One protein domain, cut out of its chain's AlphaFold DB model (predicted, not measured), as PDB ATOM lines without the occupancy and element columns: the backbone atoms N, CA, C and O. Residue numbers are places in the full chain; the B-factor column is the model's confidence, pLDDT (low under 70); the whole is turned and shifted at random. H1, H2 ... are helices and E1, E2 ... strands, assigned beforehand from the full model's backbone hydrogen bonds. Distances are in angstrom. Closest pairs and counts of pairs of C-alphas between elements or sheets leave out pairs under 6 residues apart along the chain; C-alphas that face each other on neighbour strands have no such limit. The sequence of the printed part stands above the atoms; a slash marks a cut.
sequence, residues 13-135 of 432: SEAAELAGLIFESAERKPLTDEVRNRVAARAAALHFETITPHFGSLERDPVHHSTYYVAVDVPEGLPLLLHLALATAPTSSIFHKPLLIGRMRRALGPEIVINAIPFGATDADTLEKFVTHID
ATOM      1  N   SER A  13     211.084 283.507 349.371       94.12
ATOM      2  CA  SER A  13     211.379 284.240 348.132       94.12
ATOM      3  C   SER A  13     212.848 284.140 347.718       94.12
ATOM      4  O   SER A  13     213.128 283.889 346.552       94.12
ATOM      5  N   GLU A  14     213.792 284.246 348.655       95.50
ATOM      6  CA  GLU A  14     215.226 284.115 348.355       95.50
ATOM      7  C   GLU A  14     215.571 282.686 347.931       95.50
ATOM      8  O   GLU A  14     216.249 282.460 346.928       95.50
ATOM      9  N   ALA A  15     215.018 281.698 348.641       95.62
ATOM     10  CA  ALA A  15     215.098 280.305 348.220       95.62
ATOM     11  C   ALA A  15     214.505 280.089 346.819       95.62
ATOM     12  O   ALA A  15     215.035 279.284 346.048       95.62
ATOM     13  N   ALA A  16     213.437 280.814 346.472       94.69
ATOM     14  CA  ALA A  16     212.814 280.735 345.159       94.69
ATOM     15  C   ALA A  16     213.708 281.220 344.032       94.69
ATOM     16  O   ALA A  16     213.870 280.532 343.022       94.69
ATOM     17  N   GLU A  17     214.299 282.392 344.221       95.31
ATOM     18  CA  GLU A  17     215.215 282.996 343.264       95.31
ATOM     19  C   GLU A  17     216.462 282.129 343.074       95.31
ATOM     20  O   GLU A  17     216.862 281.859 341.937       95.31
ATOM     21  N   LEU A  18     217.013 281.593 344.169       96.56
ATOM     22  CA  LEU A  18     218.128 280.651 344.127       96.56
ATOM     23  C   LEU A  18     217.780 279.382 343.334       96.56
ATOM     24  O   LEU A  18     218.548 278.961 342.465       96.56
ATOM     25  N   ALA A  19     216.619 278.776 343.601       96.00
ATOM     26  CA  ALA A  19     216.179 277.588 342.881       96.00
ATOM     27  C   ALA A  19     215.957 277.878 341.393       96.00
ATOM     28  O   ALA A  19     216.464 277.141 340.545       96.00
ATOM     29  N   GLY A  20     215.264 278.972 341.065       94.38
ATOM     30  CA  GLY A  20     215.061 279.417 339.687       94.38
ATOM     31  C   GLY A  20     216.383 279.548 338.933       94.38
ATOM     32  O   GLY A  20     216.545 278.955 337.863       94.38
ATOM     33  N   LEU A  21     217.365 280.218 339.542       95.25
ATOM     34  CA  LEU A  21     218.699 280.391 338.977       95.25
ATOM     35  C   LEU A  21     219.419 279.056 338.715       95.25
ATOM     36  O   LEU A  21     220.025 278.879 337.648       95.25
ATOM     37  N   ILE A  22     219.372 278.120 339.669       95.81
ATOM     38  CA  ILE A  22     220.008 276.801 339.540       95.81
ATOM     39  C   ILE A  22     219.356 276.009 338.404       95.81
ATOM     40  O   ILE A  22     220.066 275.529 337.519       95.81
ATOM     41  N   PHE A  23     218.024 275.922 338.363       93.94
ATOM     42  CA  PHE A  23     217.321 275.185 337.309       93.94
ATOM     43  C   PHE A  23     217.544 275.802 335.922       93.94
ATOM     44  O   PHE A  23     217.817 275.083 334.964       93.94
ATOM     45  N   GLU A  24     217.517 277.129 335.789       92.44
ATOM     46  CA  GLU A  24     217.838 277.798 334.520       92.44
ATOM     47  C   GLU A  24     219.254 277.503 334.021       92.44
ATOM     48  O   GLU A  24     219.489 277.393 332.815       92.44
ATOM     49  N   SER A  25     220.213 277.401 334.939       91.94
ATOM     50  CA  SER A  25     221.628 277.295 334.588       91.94
ATOM     51  C   SER A  25     222.094 275.852 334.407       91.94
ATOM     52  O   SER A  25     222.926 275.596 333.531       91.94
ATOM     53  N   ALA A  26     221.581 274.927 335.223       91.81
ATOM     54  CA  ALA A  26     222.136 273.587 335.394       91.81
ATOM     55  C   ALA A  26     221.233 272.451 334.885       91.81
ATOM     56  O   ALA A  26     221.771 271.392 334.573       91.81
ATOM     57  N   GLU A  27     219.908 272.622 334.763       86.94
ATOM     58  CA  GLU A  27     218.946 271.517 334.516       86.94
ATOM     59  C   GLU A  27     219.302 270.647 333.303       86.94
ATOM     60  O   GLU A  27     219.243 269.422 333.359       86.94
ATOM     61  N   ARG A  28     219.755 271.274 332.214       86.12
ATOM     62  CA  ARG A  28     220.035 270.603 330.933       86.12
ATOM     63  C   ARG A  28     221.522 270.410 330.645       86.12
ATOM     64  O   ARG A  28     221.895 270.123 329.512       86.12
ATOM     65  N   LYS A  29     222.384 270.635 331.638       89.06
ATOM     66  CA  LYS A  29     223.842 270.587 331.479       89.06
ATOM     67  C   LYS A  29     224.460 269.625 332.490       89.06
ATOM     68  O   LYS A  29     223.899 269.435 333.572       89.06
ATOM     69  N   PRO A  30     225.606 269.000 332.176       90.81
ATOM     70  CA  PRO A  30     226.440 268.382 333.197       90.81
ATOM     71  C   PRO A  30     226.821 269.428 334.250       90.81
ATOM     72  O   PRO A  30     227.139 270.567 333.906       90.81
ATOM     73  N   LEU A  31     226.764 269.055 335.527       94.25
ATOM     74  CA  LEU A  31     227.129 269.954 336.617       94.25
ATOM     75  C   LEU A  31     228.655 269.953 336.792       94.25
ATOM     76  O   LEU A  31     229.215 269.118 337.497       94.25
ATOM     77  N   THR A  32     229.324 270.862 336.086       94.00
ATOM     78  CA  THR A  32     230.779 271.070 336.149       94.00
ATOM     79  C   THR A  32     231.126 272.286 337.007       94.00
ATOM     80  O   THR A  32     230.263 273.115 337.305       94.00
ATOM     81  N   ASP A  33     232.405 272.454 337.350       91.56
ATOM     82  CA  ASP A  33     232.875 273.642 338.076       91.56
ATOM     83  C   ASP A  33     232.633 274.939 337.302       91.56
ATOM     84  O   ASP A  33     232.315 275.966 337.894       91.56
ATOM     85  N   GLU A  34     232.692 274.894 335.971       93.50
ATOM     86  CA  GLU A  34     232.332 276.036 335.132       93.50
ATOM     87  C   GLU A  34     230.859 276.434 335.323       93.50
ATOM     88  O   GLU A  34     230.541 277.619 335.441       93.50
ATOM     89  N   VAL A  35     229.952 275.452 335.401       95.31
ATOM     90  CA  VAL A  35     228.532 275.704 335.676       95.31
ATOM     91  C   VAL A  35     228.353 276.263 337.086       95.31
ATOM     92  O   VAL A  35     227.665 277.272 337.228       95.31
ATOM     93  N   ARG A  36     229.005 275.689 338.108       96.00
ATOM     94  CA  ARG A  36     228.957 276.203 339.493       96.00
ATOM     95  C   ARG A  36     229.434 277.657 339.574       96.00
ATOM     96  O   ARG A  36     228.734 278.498 340.131       96.00
ATOM     97  N   ASN A  37     230.564 277.976 338.940       94.19
ATOM     98  CA  ASN A  37     231.121 279.332 338.898       94.19
ATOM     99  C   ASN A  37     230.197 280.315 338.169       94.19
ATOM    100  O   ASN A  37     230.022 281.450 338.607       94.19
ATOM    101  N   ARG A  38     229.563 279.884 337.074       95.25
ATOM    102  CA  ARG A  38     228.603 280.708 336.329       95.25
ATOM    103  C   ARG A  38     227.336 280.985 337.135       95.25
ATOM    104  O   ARG A  38     226.831 282.105 337.098       95.25
ATOM    105  N   VAL A  39     226.824 279.981 337.847       96.56
ATOM    106  CA  VAL A  39     225.693 280.146 338.772       96.56
ATOM    107  C   VAL A  39     226.073 281.137 339.869       96.56
ATOM    108  O   VAL A  39     225.342 282.100 340.073       96.56
ATOM    109  N   ALA A  40     227.240 280.971 340.496       95.75
ATOM    110  CA  ALA A  40     227.731 281.878 341.532       95.75
ATOM    111  C   ALA A  40     227.839 283.333 341.043       95.75
ATOM    112  O   ALA A  40     227.370 284.249 341.714       95.75
ATOM    113  N   ALA A  41     228.387 283.550 339.843       95.44
ATOM    114  CA  ALA A  41     228.509 284.883 339.255       95.44
ATOM    115  C   ALA A  41     227.144 285.551 339.011       95.44
ATOM    116  O   ALA A  41     226.990 286.744 339.256       95.44
ATOM    117  N   ARG A  42     226.138 284.790 338.559       96.25
ATOM    118  CA  ARG A  42     224.765 285.298 338.384       96.25
ATOM    119  C   ARG A  42     224.075 285.562 339.724       96.25
ATOM    120  O   ARG A  42     223.337 286.533 339.840       96.25
ATOM    121  N   ALA A  43     224.320 284.714 340.721       95.50
ATOM    122  CA  ALA A  43     223.740 284.842 342.053       95.50
ATOM    123  C   ALA A  43     224.189 286.112 342.783       95.50
ATOM    124  O   ALA A  43     223.424 286.655 343.573       95.50
ATOM    125  N   ALA A  44     225.390 286.622 342.489       92.62
ATOM    126  CA  ALA A  44     225.898 287.860 343.080       92.62
ATOM    127  C   ALA A  44     224.988 289.081 342.831       92.62
ATOM    128  O   ALA A  44     225.004 290.018 343.623       92.62
ATOM    129  N   ALA A  45     224.174 289.062 341.766       93.19
ATOM    130  CA  ALA A  45     223.213 290.120 341.453       93.19
ATOM    131  C   ALA A  45     221.871 289.998 342.205       93.19
ATOM    132  O   ALA A  45     221.048 290.905 342.110       93.19
ATOM    133  N   LEU A  46     221.625 288.885 342.912       91.38
ATOM    134  CA  LEU A  46     220.358 288.617 343.609       91.38
ATOM    135  C   LEU A  46     220.326 289.146 345.052       91.38
ATOM    136  O   LEU A  46     219.258 289.193 345.642       91.38
ATOM    137  N   HIS A  47     221.468 289.567 345.612       90.56
ATOM    138  CA  HIS A  47     221.558 290.229 346.925       90.56
ATOM    139  C   HIS A  47     220.761 289.543 348.057       90.56
ATOM    140  O   HIS A  47     219.973 290.185 348.743       90.56
ATOM    141  N   PHE A  48     220.975 288.241 348.263       94.25
ATOM    142  CA  PHE A  48     220.332 287.499 349.353       94.25
ATOM    143  C   PHE A  48     220.660 288.105 350.729       94.25
ATOM    144  O   PHE A  48     221.830 288.335 351.036       94.25
ATOM    145  N   GLU A  49     219.641 288.332 351.565       92.56
ATOM    146  CA  GLU A  49     219.809 288.897 352.910       92.56
ATOM    147  C   GLU A  49     219.808 287.815 353.994       92.56
ATOM    148  O   GLU A  49     220.506 287.947 354.999       92.56
ATOM    149  N   THR A  50     219.030 286.741 353.815       92.56
ATOM    150  CA  THR A  50     218.845 285.704 354.849       92.56
ATOM    151  C   THR A  50     219.679 284.454 354.635       92.56
ATOM    152  O   THR A  50     219.771 283.622 355.535       92.56
ATOM    153  N   ILE A  51     220.311 284.323 353.469       95.88
ATOM    154  CA  ILE A  51     221.155 283.178 353.134       95.88
ATOM    155  C   ILE A  51     222.426 283.603 352.406       95.88
ATOM    156  O   ILE A  51     222.427 284.526 351.600       95.88
ATOM    157  N   THR A  52     223.505 282.859 352.627       96.44
ATOM    158  CA  THR A  52     224.722 282.915 351.810       96.44
ATOM    159  C   THR A  52     224.933 281.559 351.140       96.44
ATOM    160  O   THR A  52     225.397 280.625 351.799       96.44
ATOM    161  N   PRO A  53     224.575 281.404 349.851       97.06
ATOM    162  CA  PRO A  53     224.722 280.128 349.164       97.06
ATOM    163  C   PRO A  53     226.170 279.806 348.796       97.06
ATOM    164  O   PRO A  53     226.873 280.610 348.182       97.06
ATOM    165  N   HIS A  54     226.583 278.574 349.078       96.62
ATOM    166  CA  HIS A  54     227.914 278.060 348.772       96.62
ATOM    167  C   HIS A  54     227.881 277.234 347.496       96.62
ATOM    168  O   HIS A  54     227.808 276.007 347.529       96.62
ATOM    169  N   PHE A  55     227.948 277.884 346.336       96.75
ATOM    170  CA  PHE A  55     227.827 277.205 345.034       96.75
ATOM    171  C   PHE A  55     228.920 276.169 344.753       96.75
ATOM    172  O   PHE A  55     228.722 275.284 343.924       96.75
ATOM    173  N   GLY A  56     230.045 276.228 345.468       94.44
ATOM    174  CA  GLY A  56     231.048 275.167 345.466       94.44
ATOM    175  C   GLY A  56     230.495 273.820 345.946       94.44
ATOM    176  O   GLY A  56     230.950 272.789 345.465       94.44
ATOM    177  N   SER A  57     229.483 273.823 346.817       97.06
ATOM    178  CA  SER A  57     228.777 272.635 347.319       97.06
ATOM    179  C   SER A  57     227.621 272.164 346.429       97.06
ATOM    180  O   SER A  57     227.022 271.134 346.725       97.06
ATOM    181  N   LEU A  58     227.278 272.915 345.368       97.88
ATOM    182  CA  LEU A  58     226.137 272.596 344.510       97.88
ATOM    183  C   LEU A  58     226.346 271.224 343.868       97.88
ATOM    184  O   LEU A  58     227.280 271.046 343.083       97.88
ATOM    185  N   GLU A  59     225.439 270.303 344.164       96.75
ATOM    186  CA  GLU A  59     225.432 268.949 343.632       96.75
ATOM    187  C   GLU A  59     224.081 268.566 343.052       96.75
ATOM    188  O   GLU A  59     223.033 269.088 343.434       96.75
ATOM    189  N   ARG A  60     224.117 267.637 342.100       94.88
ATOM    190  CA  ARG A  60     222.925 267.007 341.537       94.88
ATOM    191  C   ARG A  60     222.686 265.692 342.270       94.88
ATOM    192  O   ARG A  60     223.630 264.961 342.549       94.88
ATOM    193  N   ASP A  61     221.426 265.382 342.547       92.81
ATOM    194  CA  ASP A  61     221.057 264.083 343.104       92.81
ATOM    195  C   ASP A  61     221.465 262.955 342.129       92.81
ATOM    196  O   ASP A  61     221.187 263.043 340.925       92.81
ATOM    197  N   PRO A  62     222.126 261.889 342.613       90.00
ATOM    198  CA  PRO A  62     222.597 260.798 341.759       90.00
ATOM    199  C   PRO A  62     221.459 259.974 341.135       90.00
ATOM    200  O   PRO A  62     221.675 259.298 340.131       90.00
ATOM    201  N   VAL A  63     220.259 260.007 341.719       87.81
ATOM    202  CA  VAL A  63     219.068 259.277 341.274       87.81
ATOM    203  C   VAL A  63     218.255 260.100 340.278       87.81
ATOM    204  O   VAL A  63     217.712 259.534 339.326       87.81
ATOM    205  N   HIS A  64     218.154 261.423 340.459       88.31
ATOM    206  CA  HIS A  64     217.305 262.259 339.607       88.31
ATOM    207  C   HIS A  64     217.955 263.573 339.150       88.31
ATOM    208  O   HIS A  64     218.319 264.441 339.938       88.31
ATOM    209  N   HIS A  65     218.001 263.776 337.829       87.94
ATOM    210  CA  HIS A  65     218.724 264.885 337.195       87.94
ATOM    211  C   HIS A  65     218.147 266.286 337.461       87.94
ATOM    212  O   HIS A  65     218.877 267.272 337.350       87.94
ATOM    213  N   SER A  66     216.865 266.372 337.821       90.69
ATOM    214  CA  SER A  66     216.176 267.619 338.188       90.69
ATOM    215  C   SER A  66     216.059 267.819 339.703       90.69
ATOM    216  O   SER A  66     215.122 268.471 340.166       90.69
ATOM    217  N   THR A  67     216.970 267.222 340.466       94.44
ATOM    218  CA  THR A  67     217.065 267.391 341.915       94.44
ATOM    219  C   THR A  67     218.472 267.851 342.270       94.44
ATOM    220  O   THR A  67     219.457 267.320 341.756       94.44
ATOM    221  N   TYR A  68     218.562 268.861 343.129       96.69
ATOM    222  CA  TYR A  68     219.803 269.536 343.482       96.69
ATOM    223  C   TYR A  68     219.928 269.739 344.987       96.69
ATOM    224  O   TYR A  68     218.935 269.917 345.693       96.69
ATOM    225  N   TYR A  69     221.175 269.774 345.441       97.44
ATOM    226  CA  TYR A  69     221.577 270.071 346.804       97.44
ATOM    227  C   TYR A  69     222.534 271.256 346.804       97.44
ATOM    228  O   TYR A  69     223.465 271.285 346.005       97.44
ATOM    229  N   VAL A  70     222.329 272.230 347.687       98.19
ATOM    230  CA  VAL A  70     223.265 273.347 347.869       98.19
ATOM    231  C   VAL A  70     223.308 273.755 349.332       98.19
ATOM    232  O   VAL A  70     222.267 273.919 349.968       98.19
ATOM    233  N   ALA A  71     224.511 273.884 349.878       97.88
ATOM    234  CA  ALA A  71     224.714 274.352 351.235       97.88
ATOM    235  C   ALA A  71     224.575 275.878 351.305       97.88
ATOM    236  O   ALA A  71     225.015 276.591 350.397       97.88
ATOM    237  N   VAL A  72     223.977 276.379 352.380       97.31
ATOM    238  CA  VAL A  72     223.775 277.806 352.634       97.31
ATOM    239  C   VAL A  72     224.089 278.124 354.096       97.31
ATOM    240  O   VAL A  72     223.694 277.371 354.987       97.31
ATOM    241  N   ASP A  73     224.780 279.235 354.352       95.12
ATOM    242  CA  ASP A  73     224.862 279.801 355.706       95.12
ATOM    243  C   ASP A  73     223.654 280.710 355.957       95.12
ATOM    244  O   ASP A  73     223.203 281.404 355.044       95.12
ATOM    245  N   VAL A  74     223.169 280.735 357.199       93.81
ATOM    246  CA  VAL A  74     222.117 281.643 357.675       93.81
ATOM    247  C   VAL A  74     222.747 282.561 358.734       93.81
ATOM    248  O   VAL A  74     223.263 282.029 359.715       93.81
ATOM    249  N   PRO A  75     222.747 283.903 358.582       86.19
ATOM    250  CA  PRO A  75     223.518 284.816 359.442       86.19
ATOM    251  C   PRO A  75     223.279 284.679 360.955       86.19
ATOM    252  O   PRO A  75     224.215 284.815 361.736       86.19
ATOM    253  N   GLU A  76     222.046 284.379 361.364       82.38
ATOM    254  CA  GLU A  76     221.646 284.197 362.771       82.38
ATOM    255  C   GLU A  76     221.184 282.755 363.062       82.38
ATOM    256  O   GLU A  76     220.500 282.490 364.049       82.38
ATOM    257  N   GLY A  77     221.527 281.811 362.181       87.19
ATOM    258  CA  GLY A  77     221.022 280.443 362.217       87.19
ATOM    259  C   GLY A  77     222.098 279.384 362.010       87.19
ATOM    260  O   GLY A  77     223.278 279.666 361.815       87.19
ATOM    261  N   LEU A  78     221.666 278.125 362.055       90.25
ATOM    262  CA  LEU A  78     222.523 277.002 361.693       90.25
ATOM    263  C   LEU A  78     222.643 276.907 360.165       90.25
ATOM    264  O   LEU A  78     221.660 277.174 359.469       90.25
ATOM    265  N   PRO A  79     223.805 276.493 359.631       94.62
ATOM    266  CA  PRO A  79     223.947 276.184 358.215       94.62
ATOM    267  C   PRO A  79     222.953 275.107 357.760       94.62
ATOM    268  O   PRO A  79     222.618 274.181 358.506       94.62
ATOM    269  N   LEU A  80     222.479 275.229 356.521       96.94
ATOM    270  CA  LEU A  80     221.447 274.364 355.953       96.94
ATOM    271  C   LEU A  80     221.891 273.779 354.614       96.94
ATOM    272  O   LEU A  80     222.597 274.412 353.835       96.94
ATOM    273  N   LEU A  81     221.394 272.587 354.305       97.69
ATOM    274  CA  LEU A  81     221.399 272.009 352.970       97.69
ATOM    275  C   LEU A  81     220.018 272.210 352.363       97.69
ATOM    276  O   LEU A  81     219.025 271.659 352.850       97.69
ATOM    277  N   LEU A  82     219.950 272.985 351.286       97.56
ATOM    278  CA  LEU A  82     218.728 273.127 350.513       97.56
ATOM    279  C   LEU A  82     218.609 271.970 349.530       97.56
ATOM    280  O   LEU A  82     219.493 271.752 348.706       97.56
ATOM    281  N   HIS A  83     217.492 271.256 349.612       96.56
ATOM    282  CA  HIS A  83     217.076 270.228 348.669       96.56
ATOM    283  C   HIS A  83     216.022 270.817 347.727       96.56
ATOM    284  O   HIS A  83     214.905 271.136 348.149       96.56
ATOM    285  N   LEU A  84     216.401 270.967 346.461       95.81
ATOM    286  CA  LEU A  84     215.632 271.627 345.411       95.81
ATOM    287  C   LEU A  84     215.217 270.583 344.378       95.81
ATOM    288  O   LEU A  84     216.071 270.018 343.701       95.81
ATOM    289  N   ALA A  85     213.921 270.328 344.229       94.62
ATOM    290  CA  ALA A  85     213.429 269.292 343.324       94.62
ATOM    291  C   ALA A  85     212.221 269.783 342.533       94.62
ATOM    292  O   ALA A  85     211.406 270.543 343.052       94.62
ATOM    293  N   LEU A  86     212.049 269.313 341.298       92.94
ATOM    294  CA  LEU A  86     210.746 269.437 340.641       92.94
ATOM    295  C   LEU A  86     209.699 268.645 341.435       92.94
ATOM    296  O   LEU A  86     209.989 267.560 341.926       92.94
ATOM    297  N   ALA A  87     208.462 269.130 341.515       89.56
ATOM    298  CA  ALA A  87     207.370 268.439 342.206       89.56
ATOM    299  C   ALA A  87     207.048 267.061 341.595       89.56
ATOM    300  O   ALA A  87     206.459 266.210 342.253       89.56
ATOM    301  N   THR A  88     207.445 266.844 340.338       88.19
ATOM    302  CA  THR A  88     207.343 265.561 339.631       88.19
ATOM    303  C   THR A  88     208.541 264.639 339.864       88.19
ATOM    304  O   THR A  88     208.496 263.487 339.440       88.19
ATOM    305  N   ALA A  89     209.623 265.126 340.479       87.12
ATOM    306  CA  ALA A  89     210.783 264.305 340.795       87.12
ATOM    307  C   ALA A  89     210.456 263.355 341.964       87.12
ATOM    308  O   ALA A  89     209.722 263.733 342.884       87.12
ATOM    309  N   PRO A  90     210.998 262.125 341.961       82.88
ATOM    310  CA  PRO A  90     210.842 261.213 343.081       82.88
ATOM    311  C   PRO A  90     211.439 261.835 344.345       82.88
ATOM    312  O   PRO A  90     212.456 262.530 344.305       82.88
ATOM    313  N   THR A  91     210.809 261.575 345.487       74.88
ATOM    314  CA  THR A  91     211.341 262.029 346.772       74.88
ATOM    315  C   THR A  91     212.645 261.295 347.058       74.88
ATOM    316  O   THR A  91     212.648 260.074 347.199       74.88
ATOM    317  N   SER A  92     213.750 262.036 347.154       74.56
ATOM    318  CA  SER A  92     215.026 261.465 347.577       74.56
ATOM    319  C   SER A  92     214.911 260.955 349.013       74.56
ATOM    320  O   SER A  92     214.478 261.680 349.910       74.56
ATOM    321  N   SER A  93     215.283 259.695 349.238       79.62
ATOM    322  CA  SER A  93     215.255 259.060 350.561       79.62
ATOM    323  C   SER A  93     216.559 259.241 351.341       79.62
ATOM    324  O   SER A  93     216.694 258.661 352.417       79.62
ATOM    325  N   ILE A  94     217.523 260.005 350.807       89.38
ATOM    326  CA  ILE A  94     218.848 260.202 351.416       89.38
ATOM    327  C   ILE A  94     218.715 260.910 352.772       89.38
ATOM    328  O   ILE A  94     219.323 260.495 353.759       89.38
ATOM    329  N   PHE A  95     217.880 261.947 352.845       89.56
ATOM    330  CA  PHE A  95     217.673 262.738 354.057       89.56
ATOM    331  C   PHE A  95     216.259 262.548 354.603       89.56
ATOM    332  O   PHE A  95     215.275 262.566 353.864       89.56
ATOM    333  N   HIS A  96     216.146 262.372 355.919       82.69
ATOM    334  CA  HIS A  96     214.864 262.157 356.585       82.69
ATOM    335  C   HIS A  96     214.375 263.443 357.246       82.69
ATOM    336  O   HIS A  96     215.163 264.172 357.837       82.69
ATOM    337  N   LYS A  97     213.055 263.668 357.195       83.38
ATOM    338  CA  LYS A  97     212.361 264.806 357.827       83.38
ATOM    339  C   LYS A  97     212.895 266.195 357.411       83.38
ATOM    340  O   LYS A  97     213.127 267.025 358.289       83.38
ATOM    341  N   PRO A  98     213.077 266.481 356.108       90.12
ATOM    342  CA  PRO A  98     213.464 267.822 355.693       90.12
ATOM    343  C   PRO A  98     212.325 268.819 355.988       90.12
ATOM    344  O   PRO A  98     211.143 268.474 355.895       90.12
ATOM    345  N   LEU A  99     212.674 270.054 356.350       93.06
ATOM    346  CA  LEU A  99     211.717 271.132 356.594       93.06
ATOM    347  C   LEU A  99     211.257 271.718 355.257       93.06
ATOM    348  O   LEU A  99     212.080 272.229 354.503       93.06
ATOM    349  N   LEU A 100     209.956 271.683 354.963       93.88
ATOM    350  CA  LEU A 100     209.414 272.334 353.769       93.88
ATOM    351  C   LEU A 100     209.526 273.855 353.920       93.88
ATOM    352  O   LEU A 100     208.881 274.437 354.788       93.88
ATOM    353  N   ILE A 101     210.305 274.486 353.043       94.75
ATOM    354  CA  ILE A 101     210.418 275.948 352.969       94.75
ATOM    355  C   ILE A 101     209.298 276.515 352.105       94.75
ATOM    356  O   ILE A 101     208.684 277.522 352.444       94.75
ATOM    357  N   GLY A 102     209.018 275.866 350.975       93.56
ATOM    358  CA  GLY A 102     207.980 276.336 350.076       93.56
ATOM    359  C   GLY A 102     207.844 275.515 348.807       93.56
ATOM    360  O   GLY A 102     208.668 274.658 348.478       93.56
ATOM    361  N   ARG A 103     206.765 275.815 348.089       93.44
ATOM    362  CA  ARG A 103     206.524 275.363 346.722       93.44
ATOM    363  C   ARG A 103     206.326 276.578 345.838       93.44
ATOM    364  O   ARG A 103     205.707 277.551 346.262       93.44
ATOM    365  N   MET A 104     206.832 276.521 344.618       91.12
ATOM    366  CA  MET A 104     206.718 277.632 343.677       91.12
ATOM    367  C   MET A 104     206.593 277.151 342.252       91.12
ATOM    368  O   MET A 104     207.117 276.107 341.875       91.12
ATOM    369  N   ARG A 105     205.944 277.968 341.434       87.00
ATOM    370  CA  ARG A 105     205.782 277.704 340.014       87.00
ATOM    371  C   ARG A 105     206.703 278.626 339.222       87.00
ATOM    372  O   ARG A 105     206.662 279.840 339.395       87.00
ATOM    373  N   ARG A 106     207.514 278.051 338.332       81.94
ATOM    374  CA  ARG A 106     208.268 278.829 337.336       81.94
ATOM    375  C   ARG A 106     207.277 279.476 336.365       81.94
ATOM    376  O   ARG A 106     206.284 278.840 336.022       81.94
ATOM    377  N   ALA A 107     207.574 280.675 335.861       75.25
ATOM    378  CA  ALA A 107     206.677 281.423 334.967       75.25
ATOM    379  C   ALA A 107     206.129 280.595 333.781       75.25
ATOM    380  O   ALA A 107     204.991 280.793 333.369       75.25
ATOM    381  N   LEU A 108     206.911 279.636 333.269       70.50
ATOM    382  CA  LEU A 108     206.531 278.719 332.184       70.50
ATOM    383  C   LEU A 108     206.993 277.272 332.445       70.50
ATOM    384  O   LEU A 108     207.370 276.562 331.515       70.50
ATOM    385  N   GLY A 109     207.044 276.830 333.705       79.75
ATOM    386  CA  GLY A 109     207.670 275.547 334.040       79.75
ATOM    387  C   GLY A 109     207.020 274.770 335.184       79.75
ATOM    388  O   GLY A 109     206.077 275.253 335.815       79.75
ATOM    389  N   PRO A 110     207.525 273.549 335.439       86.19
ATOM    390  CA  PRO A 110     207.045 272.693 336.517       86.19
ATOM    391  C   PRO A 110     207.197 273.365 337.887       86.19
ATOM    392  O   PRO A 110     208.038 274.245 338.086       86.19
ATOM    393  N   GLU A 111     206.352 272.944 338.828       93.81
ATOM    394  CA  GLU A 111     206.454 273.347 340.230       93.81
ATOM    395  C   GLU A 111     207.774 272.832 340.823       93.81
ATOM    396  O   GLU A 111     208.188 271.708 340.537       93.81
ATOM    397  N   ILE A 112     208.434 273.657 341.632       94.44
ATOM    398  CA  ILE A 112     209.636 273.320 342.396       94.44
ATOM    399  C   ILE A 112     209.245 273.221 343.871       94.44
ATOM    400  O   ILE A 112     208.535 274.083 344.395       94.44
ATOM    401  N   VAL A 113     209.741 272.186 344.539       95.19
ATOM    402  CA  VAL A 113     209.660 271.982 345.983       95.19
ATOM    403  C   VAL A 113     211.030 272.267 346.587       95.19
ATOM    404  O   VAL A 113     212.038 271.711 346.143       95.19
ATOM    405  N   ILE A 114     211.058 273.115 347.613       96.06
ATOM    406  CA  ILE A 114     212.276 273.482 348.335       96.06
ATOM    407  C   ILE A 114     212.160 273.023 349.776       96.06
ATOM    408  O   ILE A 114     211.220 273.396 350.481       96.06
ATOM    409  N   ASN A 115     213.146 272.254 350.224       95.69
ATOM    410  CA  ASN A 115     213.256 271.854 351.616       95.69
ATOM    411  C   ASN A 115     214.627 272.222 352.187       95.69
ATOM    412  O   ASN A 115     215.600 272.295 351.444       95.69
ATOM    413  N   ALA A 116     214.699 272.399 353.501       95.81
ATOM    414  CA  ALA A 116     215.927 272.652 354.242       95.81
ATOM    415  C   ALA A 116     216.232 271.501 355.208       95.81
ATOM    416  O   ALA A 116     215.328 270.903 355.799       95.81
ATOM    417  N   ILE A 117     217.516 271.192 355.362       95.81
ATOM    418  CA  ILE A 117     218.041 270.141 356.238       95.81
ATOM    419  C   ILE A 117     219.202 270.749 357.047       95.81
ATOM    420  O   ILE A 117     220.017 271.432 356.434       95.81
ATOM    421  N   PRO A 118     219.316 270.525 358.371       95.50
ATOM    422  CA  PRO A 118     220.490 270.944 359.147       95.50
ATOM    423  C   PRO A 118     221.792 270.398 358.552       95.50
ATOM    424  O   PRO A 118     221.876 269.200 358.258       95.50
ATOM    425  N   PHE A 119     222.773 271.271 358.310       95.75
ATOM    426  CA  PHE A 119     223.975 270.914 357.557       95.75
ATOM    427  C   PHE A 119     225.202 271.770 357.893       95.75
ATOM    428  O   PHE A 119     225.674 272.554 357.073       95.75
ATOM    429  N   GLY A 120     225.749 271.592 359.089       93.50
ATOM    430  CA  GLY A 120     227.034 272.150 359.501       93.50
ATOM    431  C   GLY A 120     227.971 271.107 360.110       93.50
ATOM    432  O   GLY A 120     227.686 269.911 360.134       93.50
ATOM    433  N   ALA A 121     229.096 271.574 360.660       92.25
ATOM    434  CA  ALA A 121     230.096 270.727 361.325       92.25
ATOM    435  C   ALA A 121     229.542 269.929 362.526       92.25
ATOM    436  O   ALA A 121     230.140 268.937 362.932       92.25
ATOM    437  N   THR A 122     228.410 270.347 363.093       92.50
ATOM    438  CA  THR A 122     227.709 269.647 364.178       92.50
ATOM    439  C   THR A 122     226.727 268.583 363.681       92.50
ATOM    440  O   THR A 122     226.293 267.749 364.469       92.50
ATOM    441  N   ASP A 123     226.392 268.573 362.388       94.69
ATOM    442  CA  ASP A 123     225.404 267.675 361.774       94.69
ATOM    443  C   ASP A 123     226.088 266.472 361.105       94.69
ATOM    444  O   ASP A 123     225.936 266.225 359.904       94.69
ATOM    445  N   ALA A 124     226.868 265.730 361.899       94.31
ATOM    446  CA  ALA A 124     227.708 264.611 361.460       94.31
ATOM    447  C   ALA A 124     226.976 263.631 360.524       94.31
ATOM    448  O   ALA A 124     227.430 263.397 359.404       94.31
ATOM    449  N   ASP A 125     225.803 263.137 360.931       94.88
ATOM    450  CA  ASP A 125     225.000 262.193 360.144       94.88
ATOM    451  C   ASP A 125     224.620 262.747 358.760       94.88
ATOM    452  O   ASP A 125     224.595 262.014 357.766       94.88
ATOM    453  N   THR A 126     224.291 264.040 358.676       95.88
ATOM    454  CA  THR A 126     223.910 264.678 357.411       95.88
ATOM    455  C   THR A 126     225.133 264.858 356.514       95.88
ATOM    456  O   THR A 126     225.055 264.563 355.319       95.88
ATOM    457  N   LEU A 127     226.271 265.281 357.078       96.50
ATOM    458  CA  LEU A 127     227.539 265.379 356.352       96.50
ATOM    459  C   LEU A 127     227.972 264.019 355.798       96.50
ATOM    460  O   LEU A 127     228.290 263.923 354.613       96.50
ATOM    461  N   GLU A 128     227.931 262.961 356.612       95.38
ATOM    462  CA  GLU A 128     228.294 261.606 356.191       95.38
ATOM    463  C   GLU A 128     227.405 261.096 355.055       95.38
ATOM    464  O   GLU A 128     227.914 260.562 354.065       95.38
ATOM    465  N   LYS A 129     226.085 261.303 355.147       95.88
ATOM    466  CA  LYS A 129     225.147 260.953 354.071       95.88
ATOM    467  C   LYS A 129     225.450 261.714 352.789       95.88
ATOM    468  O   LYS A 129     225.456 261.105 351.721       95.88
ATOM    469  N   PHE A 130     225.738 263.013 352.887       97.12
ATOM    470  CA  PHE A 130     226.081 263.834 351.731       97.12
ATOM    471  C   PHE A 130     227.333 263.302 351.027       97.12
ATOM    472  O   PHE A 130     227.300 263.014 349.834       97.12
ATOM    473  N   VAL A 131     228.426 263.076 351.753       96.06
ATOM    474  CA  VAL A 131     229.683 262.638 351.119       96.06
ATOM    475  C   VAL A 131     229.700 261.157 350.741       96.06
ATOM    476  O   VAL A 131     230.488 260.745 349.894       96.06
ATOM    477  N   THR A 132     228.830 260.337 351.328       93.88
ATOM    478  CA  THR A 132     228.715 258.915 350.969       93.88
ATOM    479  C   THR A 132     227.816 258.704 349.757       93.88
ATOM    480  O   THR A 132     228.140 257.893 348.888       93.88
ATOM    481  N   HIS A 133     226.688 259.417 349.689       94.81
ATOM    482  CA  HIS A 133     225.662 259.179 348.676       94.81
ATOM    483  C   HIS A 133     225.652 260.208 347.550       94.81
ATOM    484  O   HIS A 133     225.235 259.853 346.455       94.81
ATOM    485  N   ILE A 134     226.105 261.443 347.786       95.19
ATOM    486  CA  ILE A 134     226.042 262.528 346.795       95.19
ATOM    487  C   ILE A 134     227.423 262.760 346.181       95.19
ATOM    488  O   ILE A 134     227.605 262.493 344.997       95.19
ATOM    489  N   ASP A 135     228.413 263.189 346.972       95.75
ATOM    490  CA  ASP A 135     229.755 263.471 346.444       95.75
ATOM    491  C   ASP A 135     230.888 263.092 347.413       95.75
ATOM    492  O   ASP A 135     231.247 263.816 348.343       95.75
TER     493      ASP A 135
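AT A GLANCE: This is residues 13 to 135 of the 432 residues of an uncharacterized protein of Candidatus Sulfopaludibacter sp. SbA3 (UniProt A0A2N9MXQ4). A strongly twisted sheet of five strands curls round helix H1, which forms a helical hairpin with H2; H2 packs on the edge strand E1. H3, on the opposite face of the sheet from H1, lies beside the strands. The printed part has 123 residues, with named elements in the order H1, H2, E1, E2, E3, E4, E5, H3; the sheet runs E1, E2, E3, E5, E4, all antiparallel, and the class is mixed, helices and strands. The whole is compact, with a radius of gyration of the C-alphas of 13.4 A, and rounded, spanning 37 by 31 by 28 A.

IN THESE COORDINATES: H1, residues 13 to 26, begins at C-alpha 13 (211.379, 284.240, 348.132) and is 19.8 A long. H2, residues 33 to 43, is 15.0 A long. E1, residues 52 to 60, spans 19.0 A and bends by 73 degrees at residue 56. E2, residues 67 to 73, spans 20.1 A, and E3, residues 80 to 86, spans 19.3 A. E4, residues 99 to 105, spans 18.8 A. E5, residues 111 to 118, spans 23.7 A from C-alpha 111 at (206.454, 273.347, 340.230). H3, residues 124 to 134, is 14.9 A long and ends at C-alpha 134 (226.042, 262.528, 346.795).

HOW THE PARTS SIT: E1, E2 and E3 form a meander, each strand the antiparallel neighbour of the one before. N 54 and O 71, 2.9 A apart, are within hydrogen-bond range across E1 and E2, as are N 70 and O 82, 3.1 A, across E2 and E3. E3 and E5 have N 83 and O 115 at 2.8 A; the hairpin E4 and E5 has N 112 and O 104 at 2.8 A. H1 is on the sheet; its closest C-alphas to E3 are those of Ala 19 and Leu 84, 6.5 A apart. H1 and H2 touch, closest at the C-alphas of Ser 25 and Val 39, 6.5 A, and run opposite ways at a tilt of 36 degrees, only just steep. The closest C-alphas of H2 and E1 are those of Arg 36 and Phe 55, 5.7 A. H3 is on the sheet at a height of 8.4 A, only just over none of the strands, with 2 of its C-alphas falling on E1; it is apart from H1 and H2. In H1, H2 and H3 every O i to N i+4 pair is within hydrogen-bond range.

THE WHOLE: The C-alphas of Leu 108 and Thr 122, the two farthest apart, are 39.4 A from each other. The printed part has no cut. The link E3 to E4, residues 87 to 98, is long; E4 to E5 and E5 to H3 are tight. The mean pLDDT of the printed part is 92.4, and no printed residue is under 70.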